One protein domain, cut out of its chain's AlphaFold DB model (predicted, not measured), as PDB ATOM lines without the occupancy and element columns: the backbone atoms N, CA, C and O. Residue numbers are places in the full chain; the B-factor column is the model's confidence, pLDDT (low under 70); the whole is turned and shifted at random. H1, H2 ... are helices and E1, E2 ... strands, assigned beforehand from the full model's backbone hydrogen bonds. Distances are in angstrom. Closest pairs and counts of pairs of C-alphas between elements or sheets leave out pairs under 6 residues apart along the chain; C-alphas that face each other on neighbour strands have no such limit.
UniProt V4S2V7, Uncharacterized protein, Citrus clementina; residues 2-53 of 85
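This is residues 2 to 53 of the 85 residues of an uncharacterized protein of Citrus clementina (UniProt V4S2V7). A long hairpin of two strands, E2 and E3, with the short strand E1 beside E3, makes a narrow sheet; the helix H1 packs across one face of it, the very short H2 follows H1 at the sheet's margin, and the other face is bare. The printed part has 52 residues with two named helices and three named strands, in the order E1, H1, H2, E2, E3 along the chain. The sheet's order is E1, E3, E2, antiparallel throughout, and the class is mixed, helices and strands. The whole is only just compact, close to loose, with a radius of gyration of the C-alphas of 11.6 A, and its elongated outline spans 35 by 20 by 14 A.

E1, residues 2 to 4, is an edge strand, antiparallel to the inner strand E3, residues 42 to 48, at 164 degrees between their directions; N 3 and O 43 are within hydrogen-bond range at 2.9 A. H1, residues 10 to 17, is on the sheet at a height over the sheet of 9.4 A. It lies only just over E1 and E3, with 3 of its C-alphas falling on each, and runs across the strands, at 69 degrees to E1 on the local plane. The closest C-alphas of H1 and E3 are those of Pro 10 and Ile 43, 7.5 A apart. H2, residues 23 to 26, only grazes the sheet with its residues 25 to 26. H1 and H2 are close but not clearly touching; their closest C-alphas, those of Phe 17 and Ser 23, are 6.3 A apart. E2, residues 33 to 39, is the other edge strand and forms a hairpin with E3, antiparallel at 163 degrees, with N 37 and O 44 at 2.9 A and N 44 and O 37 at 2.8 A, both within hydrogen-bond range. E1, H1 and H2, and E2 make a split strand-helix-strand unit, two strands that run the same way with E3 between them in the sheet, and its crossover is right-handed. Every O i to N i+4 pair in H1 is within hydrogen-bond range; H2 is too short for such a pair.

E1 begins at C-alpha 2, (108.771, 167.257, 173.496). H1 is 10.5 A long from first to last C-alpha, E2 20.6 A and E3 19.9 A. E3 ends at C-alpha 48, (119.597, 160.122, 181.756).

The C-alphas farthest apart are those of Asn 7 and Glu 53, 35.9 A. The printed part has no cut and no long link. Its mean pLDDT is 87.4, and no printed residue is under 70.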
ATOM      1  N   PRO A   2     109.432 167.385 174.791       89.25
ATOM      2  CA  PRO A   2     108.771 167.257 173.496       89.25
ATOM      3  C   PRO A   2     108.825 168.569 172.700       89.25
ATOM      4  O   PRO A   2     108.701 169.652 173.277       89.25
ATOM      5  N   ALA A   3     108.960 168.466 171.381       86.56
ATOM      6  CA  ALA A   3     108.720 169.549 170.430       86.56
ATOM      7  C   ALA A   3     107.938 169.017 169.226       86.56
ATOM      8  O   ALA A   3     108.184 167.900 168.772       86.56
ATOM      9  N   CYS A   4     107.017 169.836 168.720       86.62
ATOM     10  CA  CYS A   4     106.279 169.575 167.492       86.62
ATOM     11  C   CYS A   4     106.838 170.491 166.402       86.62
ATOM     12  O   CYS A   4     106.687 171.712 166.483       86.62
ATOM     13  N   VAL A   5     107.550 169.917 165.438       81.38
ATOM     14  CA  VAL A   5     108.198 170.647 164.347       81.38
ATOM     15  C   VAL A   5     107.858 169.950 163.030       81.38
ATOM     16  O   VAL A   5     108.266 168.807 162.832       81.38
ATOM     17  N   PRO A   6     107.118 170.604 162.121       76.75
ATOM     18  CA  PRO A   6     106.865 170.051 160.800       76.75
ATOM     19  C   PRO A   6     108.152 170.002 159.968       76.75
ATOM     20  O   PRO A   6     108.924 170.958 159.986       76.75
ATOM     21  N   ASN A   7     108.349 168.918 159.208       73.69
ATOM     22  CA  ASN A   7     109.579 168.622 158.451       73.69
ATOM     23  C   ASN A   7     110.812 168.500 159.363       73.69
ATOM     24  O   ASN A   7     111.671 169.380 159.418       73.69
ATOM     25  N   LEU A   8     110.862 167.391 160.100       73.69
ATOM     26  CA  LEU A   8     111.875 167.117 161.113       73.69
ATOM     27  C   LEU A   8     113.302 167.150 160.552       73.69
ATOM     28  O   LEU A   8     113.685 166.320 159.730       73.69
ATOM     29  N   GLU A   9     114.120 168.044 161.102       81.12
ATOM     30  CA  GLU A   9     115.576 167.942 161.044       81.12
ATOM     31  C   GLU A   9     116.096 167.857 162.493       81.12
ATOM     32  O   GLU A   9     116.068 168.857 163.220       81.12
ATOM     33  N   PRO A  10     116.493 166.657 162.966       76.00
ATOM     34  CA  PRO A  10     116.825 166.425 164.370       76.00
ATOM     35  C   PRO A  10     117.904 167.354 164.934       76.00
ATOM     36  O   PRO A  10     117.814 167.740 166.103       76.00
ATOM     37  N   SER A  11     118.902 167.744 164.135       78.81
ATOM     38  CA  SER A  11     119.999 168.590 164.617       78.81
ATOM     39  C   SER A  11     119.552 170.038 164.864       78.81
ATOM     40  O   SER A  11     119.907 170.641 165.882       78.81
ATOM     41  N   LEU A  12     118.675 170.566 164.012       83.00
ATOM     42  CA  LEU A  12     118.076 171.888 164.128       83.00
ATOM     43  C   LEU A  12     117.127 171.945 165.321       83.00
ATOM     44  O   LEU A  12     117.183 172.898 166.103       83.00
ATOM     45  N   VAL A  13     116.300 170.913 165.510       83.81
ATOM     46  CA  VAL A  13     115.401 170.832 166.670       83.81
ATOM     47  C   VAL A  13     116.201 170.755 167.970       83.81
ATOM     48  O   VAL A  13     115.881 171.469 168.921       83.81
ATOM     49  N   LEU A  14     117.293 169.987 167.999       80.81
ATOM     50  CA  LEU A  14     118.187 169.939 169.156       80.81
ATOM     51  C   LEU A  14     118.826 171.305 169.451       80.81
ATOM     52  O   LEU A  14     118.863 171.730 170.606       80.81
ATOM     53  N   SER A  15     119.249 172.034 168.416       84.06
ATOM     54  CA  SER A  15     119.783 173.396 168.558       84.06
ATOM     55  C   SER A  15     118.741 174.416 169.040       84.06
ATOM     56  O   SER A  15     119.084 175.411 169.674       84.06
ATOM     57  N   ASN A  16     117.456 174.184 168.763       86.00
ATOM     58  CA  ASN A  16     116.371 175.017 169.274       86.00
ATOM     59  C   ASN A  16     116.022 174.667 170.719       86.00
ATOM     60  O   ASN A  16     115.698 175.564 171.499       86.00
ATOM     61  N   PHE A  17     116.153 173.400 171.120       87.38
ATOM     62  CA  PHE A  17     115.980 173.026 172.519       87.38
ATOM     63  C   PHE A  17     116.993 173.731 173.431       87.38
ATOM     64  O   PHE A  17     116.604 174.186 174.509       87.38
ATOM     65  N   THR A  18     118.243 173.921 172.990       87.38
ATOM     66  CA  THR A  18     119.254 174.668 173.767       87.38
ATOM     67  C   THR A  18     118.960 176.166 173.889       87.38
ATOM     68  O   THR A  18     119.544 176.822 174.747       87.38
ATOM     69  N   LYS A  19     118.033 176.707 173.089       89.69
ATOM     70  CA  LYS A  19     117.573 178.109 173.131       89.69
ATOM     71  C   LYS A  19     116.171 178.269 173.733       89.69
ATOM     72  O   LYS A  19     115.551 179.319 173.586       89.69
ATOM     73  N   SER A  20     115.645 177.225 174.364       89.94
ATOM     74  CA  SER A  20     114.287 177.184 174.916       89.94
ATOM     75  C   SER A  20     114.308 177.051 176.440       89.94
ATOM     76  O   SER A  20     115.372 176.946 177.039       89.94
ATOM     77  N   GLN A  21     113.135 176.929 177.063       89.88
ATOM     78  CA  GLN A  21     112.984 176.597 178.490       89.88
ATOM     79  C   GLN A  21     113.710 175.309 178.933       89.88
ATOM     80  O   GLN A  21     113.831 175.034 180.122       89.88
ATOM     81  N   TYR A  22     114.161 174.487 177.985       90.94
ATOM     82  CA  TYR A  22     114.889 173.251 178.242       90.94
ATOM     83  C   TYR A  22     116.418 173.430 178.293       90.94
ATOM     84  O   TYR A  22     117.116 172.468 178.625       90.94
ATOM     85  N   SER A  23     116.937 174.630 178.001       92.12
ATOM     86  CA  SER A  23     118.375 174.946 177.986       92.12
ATOM     87  C   SER A  23     119.070 174.579 179.289       92.12
ATOM     88  O   SER A  23     120.147 173.988 179.266       92.12
ATOM     89  N   ASP A  24     118.429 174.877 180.417       91.69
ATOM     90  CA  ASP A  24     119.010 174.663 181.740       91.69
ATOM     91  C   ASP A  24     119.246 173.181 181.986       91.69
ATOM     92  O   ASP A  24     120.292 172.798 182.487       91.69
ATOM     93  N   SER A  25     118.310 172.334 181.560       90.62
ATOM     94  CA  SER A  25     118.458 170.887 181.683       90.62
ATOM     95  C   SER A  25     119.453 170.311 180.675       90.62
ATOM     96  O   SER A  25     120.162 169.377 181.018       90.62
ATOM     97  N   LEU A  26     119.543 170.846 179.455       90.81
ATOM     98  CA  LEU A  26     120.506 170.363 178.453       90.81
ATOM     99  C   LEU A  26     121.958 170.717 178.785       90.81
ATOM    100  O   LEU A  26     122.860 169.963 178.431       90.81
ATOM    101  N   ASN A  27     122.176 171.841 179.464       91.75
ATOM    102  CA  ASN A  27     123.502 172.297 179.880       91.75
ATOM    103  C   ASN A  27     123.880 171.832 181.298       91.75
ATOM    104  O   ASN A  27     124.963 172.153 181.787       91.75
ATOM    105  N   ASP A  28     123.002 171.085 181.970       92.06
ATOM    106  CA  ASP A  28     123.246 170.606 183.323       92.06
ATOM    107  C   ASP A  28     124.164 169.379 183.319       92.06
ATOM    108  O   ASP A  28     123.863 168.327 182.751       92.06
ATOM    109  N   THR A  29     125.281 169.494 184.034       91.12
ATOM    110  CA  THR A  29     126.288 168.433 184.162       91.12
ATOM    111  C   THR A  29     125.792 167.172 184.878       91.12
ATOM    112  O   THR A  29     126.483 166.145 184.835       91.12
ATOM    113  N   LYS A  30     124.632 167.217 185.547       90.94
ATOM    114  CA  LYS A  30     124.044 166.054 186.228       90.94
ATOM    115  C   LYS A  30     123.562 164.971 185.266       90.94
ATOM    116  O   LYS A  30     123.556 163.794 185.632       90.94
ATOM    117  N   TYR A  31     123.173 165.348 184.049       92.50
ATOM    118  CA  TYR A  31     122.775 164.393 183.022       92.50
ATOM    119  C   TYR A  31     124.019 163.879 182.298       92.50
ATOM    120  O   TYR A  31     124.925 164.641 181.962       92.50
ATOM    121  N   LYS A  32     124.087 162.563 182.100       92.62
ATOM    122  CA  LYS A  32     125.252 161.859 181.542       92.62
ATOM    123  C   LYS A  32     124.968 161.178 180.209       92.62
ATOM    124  O   LYS A  32     125.901 160.728 179.553       92.62
ATOM    125  N   GLY A  33     123.706 161.127 179.796       91.38
ATOM    126  CA  GLY A  33     123.302 160.617 178.494       91.38
ATOM    127  C   GLY A  33     122.092 161.362 177.947       91.38
ATOM    128  O   GLY A  33     121.301 161.934 178.701       91.38
ATOM    129  N   ALA A  34     121.960 161.337 176.624       91.12
ATOM    130  CA  ALA A  34     120.816 161.868 175.902       91.12
ATOM    131  C   ALA A  34     120.360 160.859 174.843       91.12
ATOM    132  O   ALA A  34     121.180 160.308 174.108       91.12
ATOM    133  N   GLY A  35     119.053 160.627 174.774       90.62
ATOM    134  CA  GLY A  35     118.396 159.853 173.725       90.62
ATOM    135  C   GLY A  35     117.424 160.738 172.954       90.62
ATOM    136  O   GLY A  35     116.744 161.575 173.551       90.62
ATOM    137  N   ILE A  36     117.361 160.557 171.637       89.88
ATOM    138  CA  ILE A  36     116.463 161.306 170.754       89.88
ATOM    139  C   ILE A  36     115.516 160.305 170.097       89.88
ATOM    140  O   ILE A  36     115.965 159.373 169.434       89.88
ATOM    141  N   GLY A  37     114.215 160.493 170.306       88.50
ATOM    142  CA  GLY A  37     113.155 159.786 169.591       88.50
ATOM    143  C   GLY A  37     112.422 160.752 168.670       88.50
ATOM    144  O   GLY A  37     112.210 161.907 169.041       88.50
ATOM    145  N   SER A  38     112.043 160.299 167.479       87.81
ATOM    146  CA  SER A  38     111.347 161.128 166.495       87.81
ATOM    147  C   SER A  38     110.303 160.331 165.722       87.81
ATOM    148  O   SER A  38     110.611 159.235 165.257       87.81
ATOM    149  N   GLU A  39     109.119 160.905 165.540       87.56
ATOM    150  CA  GLU A  39     108.026 160.343 164.739       87.56
ATOM    151  C   GLU A  39     107.261 161.477 164.041       87.56
ATOM    152  O   GLU A  39     106.784 162.402 164.699       87.56
ATOM    153  N   ASP A  40     107.169 161.417 162.709       86.12
ATOM    154  CA  ASP A  40     106.503 162.382 161.818       86.12
ATOM    155  C   ASP A  40     106.862 163.860 162.022       86.12
ATOM    156  O   ASP A  40     107.709 164.393 161.316       86.12
ATOM    157  N   ASN A  41     106.194 164.531 162.962       85.88
ATOM    158  CA  ASN A  41     106.374 165.948 163.293       85.88
ATOM    159  C   ASN A  41     106.736 166.149 164.771       85.88
ATOM    160  O   ASN A  41     106.689 167.269 165.271       85.88
ATOM    161  N   TRP A  42     107.072 165.083 165.492       87.06
ATOM    162  CA  TRP A  42     107.376 165.110 166.917       87.06
ATOM    163  C   TRP A  42     108.801 164.635 167.171       87.06
ATOM    164  O   TRP A  42     109.226 163.600 166.662       87.06
ATOM    165  N   ILE A  43     109.530 165.374 168.007       89.19
ATOM    166  CA  ILE A  43     110.806 164.944 168.583       89.19
ATOM    167  C   ILE A  43     110.697 164.983 170.099       89.19
ATOM    168  O   ILE A  43     110.192 165.945 170.684       89.19
ATOM    169  N   VAL A  44     111.238 163.952 170.737       90.75
ATOM    170  CA  VAL A  44     111.374 163.866 172.184       90.75
ATOM    171  C   VAL A  44     112.834 163.625 172.533       90.75
ATOM    172  O   VAL A  44     113.428 162.628 172.133       90.75
ATOM    173  N   VAL A  45     113.400 164.532 173.329       91.31
ATOM    174  CA  VAL A  45     114.711 164.337 173.959       91.31
ATOM    175  C   VAL A  45     114.516 163.823 175.381       91.31
ATOM    176  O   VAL A  45     113.736 164.394 176.158       91.31
ATOM    177  N   ILE A  46     115.224 162.748 175.712       92.00
ATOM    178  CA  ILE A  46     115.257 162.116 177.031       92.00
ATOM    179  C   ILE A  46     116.676 162.254 177.574       92.00
ATOM    180  O   ILE A  46     117.634 161.924 176.880       92.00
ATOM    181  N   LEU A  47     116.806 162.726 178.811       92.00
ATOM    182  CA  LEU A  47     118.083 162.832 179.510       92.00
ATOM    183  C   LEU A  47     118.168 161.757 180.589       92.00
ATOM    184  O   LEU A  47     117.180 161.488 181.272       92.00
ATOM    185  N   THR A  48     119.343 161.159 180.750       92.06
ATOM    186  CA  THR A  48     119.597 160.122 181.756       92.06
ATOM    187  C   THR A  48     120.671 160.568 182.738       92.06
ATOM    188  O   THR A  48     121.607 161.292 182.387       92.06
ATOM    189  N   THR A  49     120.537 160.147 183.992       93.88
ATOM    190  CA  THR A  49     121.553 160.322 185.036       93.88
ATOM    191  C   THR A  49     122.267 158.994 185.282       93.88
ATOM    192  O   THR A  49     121.808 157.935 184.861       93.88
ATOM    193  N   SER A  50     123.404 159.035 185.976       90.62
ATOM    194  CA  SER A  50     124.102 157.817 186.422       90.62
ATOM    195  C   SER A  50     123.534 157.229 187.719       90.62
ATOM    196  O   SER A  50     124.012 156.199 188.181       90.62
ATOM    197  N   THR A  51     122.550 157.894 188.324       88.44
ATOM    198  CA  THR A  51     121.929 157.506 189.591       88.44
ATOM    199  C   THR A  51     120.614 156.767 189.340       88.44
ATOM    200  O   THR A  51     119.791 157.263 188.567       88.44
ATOM    201  N   PRO A  52     120.357 155.627 190.010       84.38
ATOM    202  CA  PRO A  52     119.065 154.944 189.924       84.38
ATOM    203  C   PRO A  52     117.889 155.815 190.385       84.38
ATOM    204  O   PRO A  52     116.793 155.688 189.847       84.38
ATOM    205  N   GLU A  53     118.110 156.724 191.344       82.88
ATOM    206  CA  GLU A  53     117.060 157.629 191.833       82.88
ATOM    207  C   GLU A  53     116.759 158.800 190.884       82.88
ATOM    208  O   GLU A  53     115.827 159.556 191.138       82.88
TER     209      GLU A  53